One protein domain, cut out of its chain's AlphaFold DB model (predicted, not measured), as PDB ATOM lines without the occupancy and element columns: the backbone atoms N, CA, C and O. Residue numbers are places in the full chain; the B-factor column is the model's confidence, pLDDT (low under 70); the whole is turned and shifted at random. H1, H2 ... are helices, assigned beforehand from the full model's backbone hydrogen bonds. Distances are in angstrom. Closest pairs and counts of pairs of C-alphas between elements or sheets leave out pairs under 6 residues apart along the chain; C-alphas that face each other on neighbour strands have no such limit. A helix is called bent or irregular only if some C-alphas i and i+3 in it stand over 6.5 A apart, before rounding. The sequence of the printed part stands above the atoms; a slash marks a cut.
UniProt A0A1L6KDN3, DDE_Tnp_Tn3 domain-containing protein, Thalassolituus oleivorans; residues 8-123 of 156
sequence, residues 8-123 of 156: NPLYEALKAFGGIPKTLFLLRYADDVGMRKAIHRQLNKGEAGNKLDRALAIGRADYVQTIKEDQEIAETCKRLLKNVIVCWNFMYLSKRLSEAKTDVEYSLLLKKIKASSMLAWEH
ATOM      1  N   ASN A   8     132.008 173.620 110.362       84.62
ATOM      2  CA  ASN A   8     131.033 173.764 111.447       84.62
ATOM      3  C   ASN A   8     130.739 172.375 112.066       84.62
ATOM      4  O   ASN A   8     130.222 171.513 111.351       84.62
ATOM      5  N   PRO A   9     131.000 172.143 113.370       88.56
ATOM      6  CA  PRO A   9     130.745 170.851 114.017       88.56
ATOM      7  C   PRO A   9     129.297 170.361 113.880       88.56
ATOM      8  O   PRO A   9     129.060 169.166 113.727       88.56
ATOM      9  N   LEU A  10     128.324 171.279 113.869       89.38
ATOM     10  CA  LEU A  10     126.914 170.948 113.651       89.38
ATOM     11  C   LEU A  10     126.665 170.442 112.224       89.38
ATOM     12  O   LEU A  10     125.910 169.491 112.029       89.38
ATOM     13  N   TYR A  11     127.307 171.054 111.226       89.88
ATOM     14  CA  TYR A  11     127.205 170.614 109.834       89.88
ATOM     15  C   TYR A  11     127.785 169.206 109.653       89.88
ATOM     16  O   TYR A  11     127.147 168.361 109.027       89.88
ATOM     17  N   GLU A  12     128.944 168.924 110.254       90.38
ATOM     18  CA  GLU A  12     129.546 167.586 110.220       90.38
ATOM     19  C   GLU A  12     128.679 166.545 110.942       90.38
ATOM     20  O   GLU A  12     128.467 165.453 110.412       90.38
ATOM     21  N   ALA A  13     128.087 166.893 112.090       93.12
ATOM     22  CA  ALA A  13     127.151 166.016 112.794       93.12
ATOM     23  C   ALA A  13     125.908 165.691 111.943       93.12
ATOM     24  O   ALA A  13     125.533 164.525 111.816       93.12
ATOM     25  N   LEU A  14     125.301 166.693 111.295       93.50
ATOM     26  CA  LEU A  14     124.148 166.500 110.405       93.50
ATOM     27  C   LEU A  14     124.506 165.678 109.160       93.50
ATOM     28  O   LEU A  14     123.724 164.830 108.723       93.50
ATOM     29  N   LYS A  15     125.696 165.888 108.596       92.19
ATOM     30  CA  LYS A  15     126.204 165.124 107.454       92.19
ATOM     31  C   LYS A  15     126.437 163.656 107.818       92.19
ATOM     32  O   LYS A  15     126.020 162.782 107.056       92.19
ATOM     33  N   ALA A  16     127.048 163.382 108.972       92.75
ATOM     34  CA  ALA A  16     127.242 162.028 109.487       92.75
ATOM     35  C   ALA A  16     125.899 161.340 109.772       92.75
ATOM     36  O   ALA A  16     125.684 160.207 109.340       92.75
ATOM     37  N   PHE A  17     124.957 162.055 110.395       95.06
ATOM     38  CA  PHE A  17     123.597 161.570 110.625       95.06
ATOM     39  C   PHE A  17     122.892 161.202 109.313       95.06
ATOM     40  O   PHE A  17     122.346 160.109 109.194       95.06
ATOM     41  N   GLY A  18     122.979 162.053 108.283       95.12
ATOM     42  CA  GLY A  18     122.458 161.762 106.942       95.12
ATOM     43  C   GLY A  18     123.184 160.622 106.211       95.12
ATOM     44  O   GLY A  18     122.650 160.072 105.245       95.12
ATOM     45  N   GLY A  19     124.381 160.238 106.660       96.38
ATOM     46  CA  GLY A  19     125.112 159.067 106.179       96.38
ATOM     47  C   GLY A  19     124.478 157.747 106.617       96.38
ATOM     48  O   GLY A  19     124.438 156.812 105.825       96.38
ATOM     49  N   ILE A  20     123.906 157.682 107.824       96.50
ATOM     50  CA  ILE A  20     123.268 156.473 108.374       96.50
ATOM     51  C   ILE A  20     122.175 155.910 107.440       96.50
ATOM     52  O   ILE A  20     122.297 154.753 107.025       96.50
ATOM     53  N   PRO A  21     121.138 156.678 107.032       96.94
ATOM     54  CA  PRO A  21     120.107 156.161 106.135       96.94
ATOM     55  C   PRO A  21     120.645 155.844 104.734       96.94
ATOM     56  O   PRO A  21     120.164 154.903 104.106       96.94
ATOM     57  N   LYS A  22     121.665 156.569 104.245       96.25
ATOM     58  CA  LYS A  22     122.319 156.265 102.958       96.25
ATOM     59  C   LYS A  22     123.034 154.919 103.003       96.25
ATOM     60  O   LYS A  22     122.856 154.116 102.093       96.25
ATOM     61  N   THR A  23     123.797 154.652 104.060       97.38
ATOM     62  CA  THR A  23     124.487 153.372 104.254       97.38
ATOM     63  C   THR A  23     123.485 152.233 104.380       97.38
ATOM     64  O   THR A  23     123.630 151.225 103.695       97.38
ATOM     65  N   LEU A  24     122.422 152.407 105.173       96.94
ATOM     66  CA  LEU A  24     121.367 151.400 105.292       96.94
ATOM     67  C   LEU A  24     120.685 151.128 103.944       96.94
ATOM     68  O   LEU A  24     120.452 149.973 103.596       96.94
ATOM     69  N   PHE A  25     120.398 152.173 103.163       96.38
ATOM     70  CA  PHE A  25     119.866 152.029 101.810       96.38
ATOM     71  C   PHE A  25     120.826 151.259 100.896       96.38
ATOM     72  O   PHE A  25     120.382 150.350 100.207       96.38
ATOM     73  N   LEU A  26     122.124 151.583 100.899       96.69
ATOM     74  CA  LEU A  26     123.125 150.915 100.058       96.69
ATOM     75  C   LEU A  26     123.295 149.437 100.421       96.69
ATOM     76  O   LEU A  26     123.355 148.602  99.524       96.69
ATOM     77  N   LEU A  27     123.323 149.107 101.716       97.12
ATOM     78  CA  LEU A  27     123.390 147.720 102.182       97.12
ATOM     79  C   LEU A  27     122.147 146.936 101.751       97.12
ATOM     80  O   LEU A  27     122.271 145.862 101.169       97.12
ATOM     81  N   ARG A  28     120.952 147.509 101.944       96.56
ATOM     82  CA  ARG A  28     119.699 146.905 101.464       96.56
ATOM     83  C   ARG A  28     119.676 146.765  99.948       96.56
ATOM     84  O   ARG A  28     119.234 145.743  99.447       96.56
ATOM     85  N   TYR A  29     120.163 147.760  99.215       95.94
ATOM     86  CA  TYR A  29     120.265 147.699  97.763       95.94
ATOM     87  C   TYR A  29     121.227 146.587  97.320       95.94
ATOM     88  O   TYR A  29     120.943 145.889  96.358       95.94
ATOM     89  N   ALA A  30     122.353 146.374  98.003       95.25
ATOM     90  CA  ALA A  30     123.282 145.299  97.659       95.25
ATOM     91  C   ALA A  30     122.685 143.898  97.902       95.25
ATOM     92  O   ALA A  30     122.871 143.008  97.068       95.25
ATOM     93  N   ASP A  31     121.948 143.731  99.000       97.12
ATOM     94  CA  ASP A  31     121.413 142.446  99.464       97.12
ATOM     95  C   ASP A  31     120.064 142.079  98.806       97.12
ATOM     96  O   ASP A  31     119.901 141.008  98.216       97.12
ATOM     97  N   ASP A  32     119.107 143.010  98.781       97.19
ATOM     98  CA  ASP A  32     117.743 142.775  98.305       97.19
ATOM     99  C   ASP A  32     117.628 142.939  96.775       97.19
ATOM    100  O   ASP A  32     117.576 144.034  96.199       97.19
ATOM    101  N   VAL A  33     117.541 141.803  96.080       96.19
ATOM    102  CA  VAL A  33     117.320 141.743  94.626       96.19
ATOM    103  C   VAL A  33     115.950 142.306  94.224       96.19
ATOM    104  O   VAL A  33     115.824 142.911  93.154       96.19
ATOM    105  N   GLY A  34     114.915 142.116  95.043       95.56
ATOM    106  CA  GLY A  34     113.568 142.625  94.789       95.56
ATOM    107  C   GLY A  34     113.541 144.150  94.791       95.56
ATOM    108  O   GLY A  34     113.054 144.760  93.831       95.56
ATOM    109  N   MET A  35     114.156 144.759  95.808       94.94
ATOM    110  CA  MET A  35     114.352 146.206  95.912       94.94
ATOM    111  C   MET A  35     115.141 146.754  94.720       94.94
ATOM    112  O   MET A  35     114.694 147.709  94.079       94.94
ATOM    113  N   ARG A  36     116.263 146.120  94.346       95.00
ATOM    114  CA  ARG A  36     117.037 146.518  93.154       95.00
ATOM    115  C   ARG A  36     116.213 146.493  91.884       95.00
ATOM    116  O   ARG A  36     116.206 147.472  91.141       95.00
ATOM    117  N   LYS A  37     115.503 145.393  91.625       93.19
ATOM    118  CA  LYS A  37     114.659 145.262  90.430       93.19
ATOM    119  C   LYS A  37     113.571 146.333  90.402       93.19
ATOM    120  O   LYS A  37     113.297 146.879  89.337       93.19
ATOM    121  N   ALA A  38     112.966 146.659  91.544       90.88
ATOM    122  CA  ALA A  38     111.980 147.733  91.633       90.88
ATOM    123  C   ALA A  38     112.584 149.105  91.289       90.88
ATOM    124  O   ALA A  38     112.013 149.826  90.469       90.88
ATOM    125  N   ILE A  39     113.762 149.424  91.834       92.62
ATOM    126  CA  ILE A  39     114.485 150.671  91.541       92.62
ATOM    127  C   ILE A  39     114.864 150.749  90.059       92.62
ATOM    128  O   ILE A  39     114.558 151.743  89.406       92.62
ATOM    129  N   HIS A  40     115.450 149.690  89.493       91.25
ATOM    130  CA  HIS A  40     115.798 149.651  88.070       91.25
ATOM    131  C   HIS A  40     114.579 149.818  87.164       91.25
ATOM    132  O   HIS A  40     114.648 150.560  86.192       91.25
ATOM    133  N   ARG A  41     113.437 149.200  87.490       88.38
ATOM    134  CA  ARG A  41     112.197 149.420  86.727       88.38
ATOM    135  C   ARG A  41     111.791 150.891  86.713       88.38
ATOM    136  O   ARG A  41     111.356 151.380  85.676       88.38
ATOM    137  N   GLN A  42     111.933 151.598  87.834       88.75
ATOM    138  CA  GLN A  42     111.608 153.020  87.898       88.75
ATOM    139  C   GLN A  42     112.630 153.884  87.142       88.75
ATOM    140  O   GLN A  42     112.229 154.791  86.416       88.75
ATOM    141  N   LEU A  43     113.926 153.572  87.249       90.94
ATOM    142  CA  LEU A  43     114.981 154.249  86.487       90.94
ATOM    143  C   LEU A  43     114.776 154.078  84.979       90.94
ATOM    144  O   LEU A  43     114.778 155.066  84.253       90.94
ATOM    145  N   ASN A  44     114.462 152.862  84.525       89.06
ATOM    146  CA  ASN A  44     114.177 152.574  83.120       89.06
ATOM    147  C   ASN A  44     113.016 153.422  82.572       89.06
ATOM    148  O   ASN A  44     113.051 153.823  81.410       89.06
ATOM    149  N   LYS A  45     111.996 153.736  83.386       87.38
ATOM    150  CA  LYS A  45     110.916 154.658  82.981       87.38
ATOM    151  C   LYS A  45     111.442 156.078  82.772       87.38
ATOM    152  O   LYS A  45     111.098 156.701  81.772       87.38
ATOM    153  N   GLY A  46     112.287 156.571  83.679       89.56
ATOM    154  CA  GLY A  46     112.940 157.876  83.537       89.56
ATOM    155  C   GLY A  46     113.842 157.938  82.303       89.56
ATOM    156  O   GLY A  46     113.757 158.876  81.517       89.56
ATOM    157  N   GLU A  47     114.641 156.898  82.067       90.88
ATOM    158  CA  GLU A  47     115.490 156.785  80.879       90.88
ATOM    159  C   GLU A  47     114.682 156.729  79.580       90.88
ATOM    160  O   GLU A  47     115.051 157.387  78.608       90.88
ATOM    161  N   ALA A  48     113.574 155.982  79.554       90.00
ATOM    162  CA  ALA A  48     112.656 155.954  78.418       90.00
ATOM    163  C   ALA A  48     112.035 157.335  78.168       90.00
ATOM    164  O   ALA A  48     111.988 157.786  77.024       90.00
ATOM    165  N   GLY A  49     111.645 158.040  79.234       90.38
ATOM    166  CA  GLY A  49     111.166 159.419  79.167       90.38
ATOM    167  C   GLY A  49     112.208 160.364  78.569       90.38
ATOM    168  O   GLY A  49     111.884 161.103  77.646       90.38
ATOM    169  N   ASN A  50     113.461 160.269  79.018       90.06
ATOM    170  CA  ASN A  50     114.576 161.062  78.495       90.06
ATOM    171  C   ASN A  50     114.922 160.705  77.038       90.06
ATOM    172  O   ASN A  50     115.346 161.563  76.268       90.06
ATOM    173  N   LYS A  51     114.779 159.435  76.639       90.50
ATOM    174  CA  LYS A  51     114.940 159.007  75.239       90.50
ATOM    175  C   LYS A  51     113.853 159.614  74.358       90.50
ATOM    176  O   LYS A  51     114.182 160.158  73.311       90.50
ATOM    177  N   LEU A  52     112.598 159.577  74.809       91.19
ATOM    178  CA  LEU A  52     111.482 160.237  74.132       91.19
ATOM    179  C   LEU A  52     111.706 161.752  74.038       91.19
ATOM    180  O   LEU A  52     111.498 162.341  72.985       91.19
ATOM    181  N   ASP A  53     112.205 162.377  75.104       88.38
ATOM    182  CA  ASP A  53     112.542 163.801  75.101       88.38
ATOM    183  C   ASP A  53     113.569 164.168  74.035       88.38
ATOM    184  O   ASP A  53     113.489 165.247  73.450       88.38
ATOM    185  N   ARG A  54     114.546 163.295  73.790       87.38
ATOM    186  CA  ARG A  54     115.520 163.494  72.713       87.38
ATOM    187  C   ARG A  54     114.909 163.254  71.339       87.38
ATOM    188  O   ARG A  54     115.227 163.991  70.420       87.38
ATOM    189  N   ALA A  55     114.022 162.270  71.204       88.62
ATOM    190  CA  ALA A  55     113.343 161.982  69.941       88.62
ATOM    191  C   ALA A  55     112.402 163.113  69.495       88.62
ATOM    192  O   ALA A  55     112.297 163.393  68.306       88.62
ATOM    193  N   LEU A  56     111.750 163.778  70.455       87.44
ATOM    194  CA  LEU A  56     110.873 164.928  70.215       87.44
ATOM    195  C   LEU A  56     111.625 166.246  70.001       87.44
ATOM    196  O   LEU A  56     111.005 167.236  69.621       87.44
ATOM    197  N   ALA A  57     112.937 166.290  70.248       81.75
ATOM    198  CA  ALA A  57     113.764 167.458  69.961       81.75
ATOM    199  C   ALA A  57     114.059 167.539  68.449       81.75
ATOM    200  O   ALA A  57     115.188 167.338  68.005       81.75
ATOM    201  N   ILE A  58     113.011 167.787  67.661       74.38
ATOM    202  CA  ILE A  58     113.065 167.919  66.204       74.38
ATOM    203  C   ILE A  58     113.836 169.202  65.860       74.38
ATOM    204  O   ILE A  58     113.454 170.294  66.278       74.38
ATOM    205  N   GLY A  59     114.921 169.081  65.093       71.81
ATOM    206  CA  GLY A  59     115.801 170.204  64.749       71.81
ATOM    207  C   GLY A  59     117.098 170.205  65.563       71.81
ATOM    208  O   GLY A  59     117.937 169.327  65.369       71.81
ATOM    209  N   ARG A  60     117.305 171.210  66.428       62.28
ATOM    210  CA  ARG A  60     118.496 171.314  67.297       62.28
ATOM    211  C   ARG A  60     118.169 170.866  68.722       62.28
ATOM    212  O   ARG A  60     117.176 171.299  69.295       62.28
ATOM    213  N   ALA A  61     119.014 170.002  69.286       57.12
ATOM    214  CA  ALA A  61     118.861 169.491  70.654       57.12
ATOM    215  C   ALA A  61     119.213 170.551  71.713       57.12
ATOM    216  O   ALA A  61     118.709 170.545  72.836       57.12
ATOM    217  N   ASP A  62     120.096 171.457  71.331       58.66
ATOM    218  CA  ASP A  62     120.491 172.670  72.008       58.66
ATOM    219  C   ASP A  62     119.363 173.699  71.880       58.66
ATOM    220  O   ASP A  62     119.169 174.332  70.844       58.66
ATOM    221  N   TYR A  63     118.592 173.849  72.957       58.34
ATOM    222  CA  TYR A  63     117.670 174.962  73.148       58.34
ATOM    223  C   TYR A  63     118.453 176.282  73.087       58.34
ATOM    224  O   TYR A  63     118.938 176.782  74.098       58.34
ATOM    225  N   VAL A  64     118.563 176.871  71.899       59.06
ATOM    226  CA  VAL A  64     119.087 178.234  71.697       59.06
ATOM    227  C   VAL A  64     117.963 179.257  71.896       59.06
ATOM    228  O   VAL A  64     117.871 180.252  71.188       59.06
ATOM    229  N   GLN A  65     117.042 178.996  72.823       62.19
ATOM    230  CA  GLN A  65     116.081 180.011  73.233       62.19
ATOM    231  C   GLN A  65     116.763 180.850  74.308       62.19
ATOM    232  O   GLN A  65     117.019 180.369  75.413       62.19
ATOM    233  N   THR A  66     117.128 182.084  73.965       66.44
ATOM    234  CA  THR A  66     117.847 183.001  74.865       66.44
ATOM    235  C   THR A  66     116.954 183.489  76.014       66.44
ATOM    236  O   THR A  66     117.459 183.912  77.053       66.44
ATOM    237  N   ILE A  67     115.627 183.416  75.843       82.38
ATOM    238  CA  ILE A  67     114.619 183.908  76.787       82.38
ATOM    239  C   ILE A  67     113.983 182.727  77.528       82.38
ATOM    240  O   ILE A  67     113.601 181.721  76.934       82.38
ATOM    241  N   LYS A  68     113.851 182.864  78.852       85.50
ATOM    242  CA  LYS A  68     113.281 181.836  79.734       85.50
ATOM    243  C   LYS A  68     111.844 181.448  79.349       85.50
ATOM    244  O   LYS A  68     111.507 180.272  79.391       85.50
ATOM    245  N   GLU A  69     111.017 182.420  78.976       87.94
ATOM    246  CA  GLU A  69     109.616 182.192  78.590       87.94
ATOM    247  C   GLU A  69     109.504 181.265  77.372       87.94
ATOM    248  O   GLU A  69     108.741 180.300  77.396       87.94
ATOM    249  N   ASP A  70     110.342 181.474  76.354       84.50
ATOM    250  CA  ASP A  70     110.382 180.619  75.164       84.50
ATOM    251  C   ASP A  70     110.806 179.180  75.506       84.50
ATOM    252  O   ASP A  70     110.276 178.216  74.946       84.50
ATOM    253  N   GLN A  71     111.725 179.011  76.467       83.00
ATOM    254  CA  GLN A  71     112.103 177.688  76.979       83.00
ATOM    255  C   GLN A  71     110.925 176.999  77.682       83.00
ATOM    256  O   GLN A  71     110.674 175.817  77.445       83.00
ATOM    257  N   GLU A  72     110.182 177.725  78.519       87.62
ATOM    258  CA  GLU A  72     109.018 177.190  79.237       87.62
ATOM    259  C   GLU A  72     107.884 176.786  78.283       87.62
ATOM    260  O   GLU A  72     107.259 175.733  78.471       87.62
ATOM    261  N   ILE A  73     107.638 177.578  77.234       88.56
ATOM    262  CA  ILE A  73     106.646 177.266  76.197       88.56
ATOM    263  C   ILE A  73     107.033 175.980  75.470       88.56
ATOM    264  O   ILE A  73     106.220 175.058  75.371       88.56
ATOM    265  N   ALA A  74     108.272 175.878  74.996       85.06
ATOM    266  CA  ALA A  74     108.709 174.709  74.246       85.06
ATOM    267  C   ALA A  74     108.763 173.438  75.119       85.06
ATOM    268  O   ALA A  74     108.302 172.382  74.672       85.06
ATOM    269  N   GLU A  75     109.158 173.527  76.394       86.69
ATOM    270  CA  GLU A  75     109.048 172.398  77.330       86.69
ATOM    271  C   GLU A  75     107.587 172.009  77.607       86.69
ATOM    272  O   GLU A  75     107.261 170.824  77.738       86.69
ATOM    273  N   THR A  76     106.669 172.977  77.625       90.88
ATOM    274  CA  THR A  76     105.231 172.706  77.762       90.88
ATOM    275  C   THR A  76     104.673 171.984  76.536       90.88
ATOM    276  O   THR A  76     103.983 170.973  76.695       90.88
ATOM    277  N   CYS A  77     105.013 172.432  75.326       89.31
ATOM    278  CA  CYS A  77     104.649 171.767  74.072       89.31
ATOM    279  C   CYS A  77     105.202 170.339  74.011       89.31
ATOM    280  O   CYS A  77     104.483 169.393  73.693       89.31
ATOM    281  N   LYS A  78     106.465 170.158  74.398       88.25
ATOM    282  CA  LYS A  78     107.110 168.847  74.472       88.25
ATOM    283  C   LYS A  78     106.396 167.922  75.452       88.25
ATOM    284  O   LYS A  78     106.095 166.777  75.115       88.25
ATOM    285  N   ARG A  79     106.049 168.417  76.643       90.81
ATOM    286  CA  ARG A  79     105.263 167.666  77.632       90.81
ATOM    287  C   ARG A  79     103.886 167.278  77.092       90.81
ATOM    288  O   ARG A  79     103.456 166.150  77.323       90.81
ATOM    289  N   LEU A  80     103.214 168.171  76.366       94.06
ATOM    290  CA  LEU A  80     101.935 167.872  75.720       94.06
ATOM    291  C   LEU A  80     102.081 166.722  74.714       94.06
ATOM    292  O   LEU A  80     101.346 165.744  74.811       94.06
ATOM    293  N   LEU A  81     103.070 166.786  73.818       92.06
ATOM    294  CA  LEU A  81     103.339 165.727  72.839       92.06
ATOM    295  C   LEU A  81     103.627 164.377  73.507       92.06
ATOM    296  O   LEU A  81     103.062 163.360  73.106       92.06
ATOM    297  N   LYS A  82     104.439 164.353  74.572       92.06
ATOM    298  CA  LYS A  82     104.677 163.126  75.352       92.06
ATOM    299  C   LYS A  82     103.383 162.541  75.900       92.06
ATOM    300  O   LYS A  82     103.174 161.337  75.794       92.06
ATOM    301  N   ASN A  83     102.525 163.376  76.481       93.88
ATOM    302  CA  ASN A  83     101.250 162.924  77.033       93.88
ATOM    303  C   ASN A  83     100.326 162.373  75.943       93.88
ATOM    304  O   ASN A  83      99.669 161.364  76.175       93.88
ATOM    305  N   VAL A  84     100.314 162.982  74.753       93.56
ATOM    306  CA  VAL A  84      99.558 162.480  73.595       93.56
ATOM    307  C   VAL A  84     100.062 161.101  73.167       93.56
ATOM    308  O   VAL A  84      99.256 160.188  73.014       93.56
ATOM    309  N   ILE A  85     101.380 160.912  73.052       93.56
ATOM    310  CA  ILE A  85     101.996 159.616  72.711       93.56
ATOM    311  C   ILE A  85     101.637 158.548  73.744       93.56
ATOM    312  O   ILE A  85     101.198 157.456  73.392       93.56
ATOM    313  N   VAL A  86     101.786 158.871  75.031       93.25
ATOM    314  CA  VAL A  86     101.437 157.960  76.128       93.25
ATOM    315  C   VAL A  86      99.953 157.604  76.073       93.25
ATOM    316  O   VAL A  86      99.610 156.428  76.156       93.25
ATOM    317  N   CYS A  87      99.078 158.593  75.888       92.50
ATOM    318  CA  CYS A  87      97.639 158.386  75.762       92.50
ATOM    319  C   CYS A  87      97.310 157.458  74.587       92.50
ATOM    320  O   CYS A  87      96.577 156.487  74.756       92.50
ATOM    321  N   TRP A  88      97.909 157.693  73.419       92.94
ATOM    322  CA  TRP A  88      97.720 156.846  72.247       92.94
ATOM    323  C   TRP A  88      98.182 155.406  72.496       92.94
ATOM    324  O   TRP A  88      97.437 154.473  72.201       92.94
ATOM    325  N   ASN A  89      99.346 155.209  73.126       93.06
ATOM    326  CA  ASN A  89      99.840 153.881  73.508       93.06
ATOM    327  C   ASN A  89      98.864 153.144  74.429       93.06
ATOM    328  O   ASN A  89      98.606 151.954  74.233       93.06
ATOM    329  N   PHE A  90      98.306 153.850  75.417       91.56
ATOM    330  CA  PHE A  90      97.279 153.304  76.298       91.56
ATOM    331  C   PHE A  90      96.028 152.915  75.516       91.56
ATOM    332  O   PHE A  90      95.597 151.772  75.617       91.56
ATOM    333  N   MET A  91      95.479 153.817  74.700       91.50
ATOM    334  CA  MET A  91      94.279 153.536  73.907       91.50
ATOM    335  C   MET A  91      94.483 152.341  72.971       91.50
ATOM    336  O   MET A  91      93.639 151.450  72.913       91.50
ATOM    337  N   TYR A  92      95.629 152.271  72.291       91.81
ATOM    338  CA  TYR A  92      95.961 151.168  71.396       91.81
ATOM    339  C   TYR A  92      96.045 149.824  72.132       91.81
ATOM    340  O   TYR A  92      95.474 148.826  71.690       91.81
ATOM    341  N   LEU A  93      96.739 149.780  73.270       91.69
ATOM    342  CA  LEU A  93      96.893 148.546  74.040       91.69
ATOM    343  C   LEU A  93      95.599 148.126  74.739       91.69
ATOM    344  O   LEU A  93      95.309 146.933  74.778       91.69
ATOM    345  N   SER A  94      94.795 149.072  75.225       90.94
ATOM    346  CA  SER A  94      93.465 148.786  75.768       90.94
ATOM    347  C   SER A  94      92.527 148.246  74.696       90.94
ATOM    348  O   SER A  94      91.832 147.261  74.939       90.94
ATOM    349  N   LYS A  95      92.570 148.805  73.479       91.00
ATOM    350  CA  LYS A  95      91.854 148.245  72.330       91.00
ATOM    351  C   LYS A  95      92.271 146.792  72.095       91.00
ATOM    352  O   LYS A  95      91.420 145.906  72.076       91.00
ATOM    353  N   ARG A  96      93.576 146.527  71.979       91.00
ATOM    354  CA  ARG A  96      94.108 145.167  71.780       91.00
ATOM    355  C   ARG A  96      93.691 144.202  72.885       91.00
ATOM    356  O   ARG A  96      93.444 143.036  72.601       91.00
ATOM    357  N   LEU A  97      93.610 144.681  74.123       91.25
ATOM    358  CA  LEU A  97      93.138 143.891  75.252       91.25
ATOM    359  C   LEU A  97      91.639 143.563  75.126       91.25
ATOM    360  O   LEU A  97      91.260 142.423  75.370       91.25
ATOM    361  N   SER A  98      90.813 144.523  74.694       89.19
ATOM    362  CA  SER A  98      89.368 144.329  74.477       89.19
ATOM    363  C   SER A  98      89.036 143.384  73.313       89.19
ATOM    364  O   SER A  98      87.985 142.752  73.302       89.19
ATOM    365  N   GLU A  99      89.937 143.270  72.333       89.81
ATOM    366  CA  GLU A  99      89.787 142.398  71.161       89.81
ATOM    367  C   GLU A  99      90.313 140.971  71.386       89.81
ATOM    368  O   GLU A  99      90.200 140.129  70.488       89.81
ATOM    369  N   ALA A 100      90.897 140.685  72.556       90.62
ATOM    370  CA  ALA A 100      91.420 139.363  72.883       90.62
ATOM    371  C   ALA A 100      90.289 138.321  72.866       90.62
ATOM    372  O   ALA A 100      89.269 138.476  73.536       90.62
ATOM    373  N   LYS A 101      90.469 137.239  72.102       89.88
ATOM    374  CA  LYS A 101      89.393 136.258  71.852       89.88
ATOM    375  C   LYS A 101      89.334 135.146  72.892       89.88
ATOM    376  O   LYS A 101      88.356 134.409  72.957       89.88
ATOM    377  N   THR A 102      90.406 134.964  73.653       91.69
ATOM    378  CA  THR A 102      90.561 133.861  74.606       91.69
ATOM    379  C   THR A 102      91.131 134.384  75.917       91.69
ATOM    380  O   THR A 102      92.030 135.222  75.907       91.69
ATOM    381  N   ASP A 103      90.693 133.827  77.047       89.06
ATOM    382  CA  ASP A 103      91.189 134.214  78.378       89.06
ATOM    383  C   ASP A 103      92.714 134.035  78.528       89.06
ATOM    384  O   ASP A 103      93.392 134.806  79.216       89.06
ATOM    385  N   VAL A 104      93.295 133.054  77.830       91.69
ATOM    386  CA  VAL A 104      94.753 132.846  77.773       91.69
ATOM    387  C   VAL A 104      95.461 134.007  77.065       91.69
ATOM    388  O   VAL A 104      96.493 134.485  77.533       91.69
ATOM    389  N   GLU A 105      94.906 134.490  75.954       92.06
ATOM    390  CA  GLU A 105      95.450 135.633  75.216       92.06
ATOM    391  C   GLU A 105      95.318 136.917  76.039       92.06
ATOM    392  O   GLU A 105      96.297 137.646  76.207       92.06
ATOM    393  N   TYR A 106      94.137 137.142  76.620       92.19
ATOM    394  CA  TYR A 106      93.850 138.278  77.490       92.19
ATOM    395  C   TYR A 106      94.828 138.350  78.670       92.19
ATOM    396  O   TYR A 106      95.490 139.368  78.879       92.19
ATOM    397  N   SER A 107      94.989 137.249  79.410       91.38
ATOM    398  CA  SER A 107      95.880 137.199  80.576       91.38
ATOM    399  C   SER A 107      97.352 137.401  80.199       91.38
ATOM    400  O   SER A 107      98.088 138.097  80.908       91.38
ATOM    401  N   LEU A 108      97.790 136.858  79.058       92.50
ATOM    402  CA  LEU A 108      99.143 137.062  78.546       92.50
ATOM    403  C   LEU A 108      99.382 138.520  78.135       92.50
ATOM    404  O   LEU A 108     100.427 139.083  78.480       92.50
ATOM    405  N   LEU A 109      98.436 139.136  77.419       92.38
ATOM    406  CA  LEU A 109      98.499 140.544  77.025       92.38
ATOM    407  C   LEU A 109      98.522 141.450  78.251       92.38
ATOM    408  O   LEU A 109      99.427 142.274  78.370       92.38
ATOM    409  N   LEU A 110      97.619 141.241  79.208       92.19
ATOM    410  CA  LEU A 110      97.568 142.010  80.450       92.19
ATOM    411  C   LEU A 110      98.887 141.914  81.227       92.19
ATOM    412  O   LEU A 110      99.419 142.925  81.689       92.19
ATOM    413  N   LYS A 111      99.470 140.712  81.326       91.81
ATOM    414  CA  LYS A 111     100.773 140.503  81.972       91.81
ATOM    415  C   LYS A 111     101.895 141.263  81.263       91.81
ATOM    416  O   LYS A 111     102.736 141.864  81.932       91.81
ATOM    417  N   LYS A 112     101.913 141.257  79.926       91.44
ATOM    418  CA  LYS A 112     102.892 142.015  79.130       91.44
ATOM    419  C   LYS A 112     102.703 143.520  79.297       91.44
ATOM    420  O   LYS A 112     103.681 144.215  79.542       91.44
ATOM    421  N   ILE A 113     101.469 144.015  79.233       90.94
ATOM    422  CA  ILE A 113     101.139 145.435  79.411       90.94
ATOM    423  C   ILE A 113     101.598 145.922  80.792       90.94
ATOM    424  O   ILE A 113     102.284 146.937  80.873       90.94
ATOM    425  N   LYS A 114     101.331 145.161  81.865       87.56
ATOM    426  CA  LYS A 114     101.781 145.482  83.236       87.56
ATOM    427  C   LYS A 114     103.309 145.539  83.381       87.56
ATOM    428  O   LYS A 114     103.813 146.243  84.254       87.56
ATOM    429  N   ALA A 115     104.049 144.789  82.563       84.38
ATOM    430  CA  ALA A 115     105.512 144.760  82.586       84.38
ATOM    431  C   ALA A 115     106.169 145.800  81.656       84.38
ATOM    432  O   ALA A 115     107.342 146.127  81.846       84.38
ATOM    433  N   SER A 116     105.434 146.307  80.667       83.88
ATOM    434  CA  SER A 116     105.927 147.232  79.644       83.88
ATOM    435  C   SER A 116     105.826 148.698  80.071       83.88
ATOM    436  O   SER A 116     105.049 149.076  80.946       83.88
ATOM    437  N   SER A 117     106.625 149.554  79.428       82.38
ATOM    438  CA  SER A 117     106.530 151.007  79.578       82.38
ATOM    439  C   SER A 117     105.654 151.594  78.476       82.38
ATOM    440  O   SER A 117     105.886 151.333  77.298       82.38
ATOM    441  N   MET A 118     104.710 152.455  78.850       87.25
ATOM    442  CA  MET A 118     103.850 153.203  77.918       87.25
ATOM    443  C   MET A 118     104.555 154.391  77.251       87.25
ATOM    444  O   MET A 118     103.934 155.175  76.543       87.25
ATOM    445  N   LEU A 119     105.864 154.533  77.470       89.62
ATOM    446  CA  LEU A 119     106.708 155.564  76.865       89.62
ATOM    447  C   LEU A 119     107.361 155.099  75.553       89.62
ATOM    448  O   LEU A 119     108.294 155.746  75.091       89.62
ATOM    449  N   ALA A 120     106.942 153.969  74.979       88.88
ATOM    450  CA  ALA A 120     107.458 153.505  73.692       88.88
ATOM    451  C   ALA A 120     107.044 154.466  72.566       88.88
ATOM    452  O   ALA A 120     105.893 154.889  72.512       88.88
ATOM    453  N   TRP A 121     107.969 154.807  71.669       91.25
ATOM    454  CA  TRP A 121     107.727 155.839  70.652       91.25
ATOM    455  C   TRP A 121     108.282 155.521  69.265       91.25
ATOM    456  O   TRP A 121     107.989 156.237  68.320       91.25
ATOM    457  N   GLU A 122     109.044 154.439  69.116       89.94
ATOM    458  CA  GLU A 122     109.710 154.072  67.854       89.94
ATOM    459  C   GLU A 122     108.729 153.778  66.703       89.94
ATOM    460  O   GLU A 122     109.122 153.772  65.543       89.94
ATOM    461  N   HIS A 123     107.452 153.551  67.015       90.31
ATOM    462  CA  HIS A 123     106.383 153.335  66.040       90.31
ATOM    463  C   HIS A 123     105.691 154.634  65.587       90.31
ATOM    464  O   HIS A 123     104.792 154.577  64.751       90.31
TER     465      HIS A 123
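What this domain is: This is residues 8 to 123 of the 156 residues of the protein "DDE_Tnp_Tn3 domain-containing protein" of Thalassolituus oleivorans (UniProt A0A1L6KDN3). The model is a flat, open zigzag of three long helices: H1 and H2 meet at a corner like the two limbs of a wide V, and H2 reaches with its last part toward H3, which slants away past it. The short H4 folds back on the last part of H3 as a hairpin, while residues 8 to 24, mostly in H1, stick out as a free arm. The printed part has 116 residues, with four named helices in the order H1, H2, H3, H4 and no named strand, and its class is all helix. The whole is extended, with a radius of gyration of the C-alphas of 21.2 A and spans of 67 by 48 by 17 A.

Where its parts are: H1 runs from residue 9 to 31, 33.3 A from first to last C-alpha, and begins with C-alpha 9 at (130.745, 170.851, 114.017). It is neither bent nor irregular, but only just: C-alphas 18 and 21 are 6.1 A apart. H2, residues 33 to 55, measures 32.2 A. H3, residues 68 to 98, is the longest helix at 44.8 A, and its C-alpha 68 is at (113.281, 181.836, 79.734). H4, residues 103 to 115, measures 18.3 A and ends with C-alpha 115 at (105.512, 144.760, 82.586).

How they stand to each other: H1 and H2 touch only at the corner by their link, where the closest C-alphas, those of Tyr 29 and Arg 36, are 5.7 A apart. Their lines are about perpendicular, at 79 degrees. H2, with residues 52 to 53 alone, and H3, with residues 78 to 82 alone, only just touch, with 3 pairs of C-alphas within 8 A; the closest are those of Asp 53 and Lys 78, at 7.4 A. These two helices run opposite ways at a steep tilt of 62 degrees. H3 and H4 form a helical hairpin, opposite ways at a shallow tilt of 19 degrees. H3 touches H4 with residues 93 to 97 alone, and the closest C-alphas are those of Leu 97 and Tyr 106, at 6.1 A. H1 is apart from H3 and from H4, and H2 is apart from H4. Each O i to N i+4 pair is within hydrogen-bond range in H2, H3 and H4, and 17 of 19 are in H1.

The domain as a whole: The two C-alphas farthest apart, those of Asn 8 and Lys 101, are 68.6 A apart. Without residues 8 to 24, which stand free, the body of 99 residues spans 54 by 45 by 18 A. The printed part has no cut. The links H1 to H2 and H3 to H4 are tight, and the link H2 to H3, residues 56 to 67, is long. The mean pLDDT of the printed part is 88.9, and residues 60 to 66 are under 70.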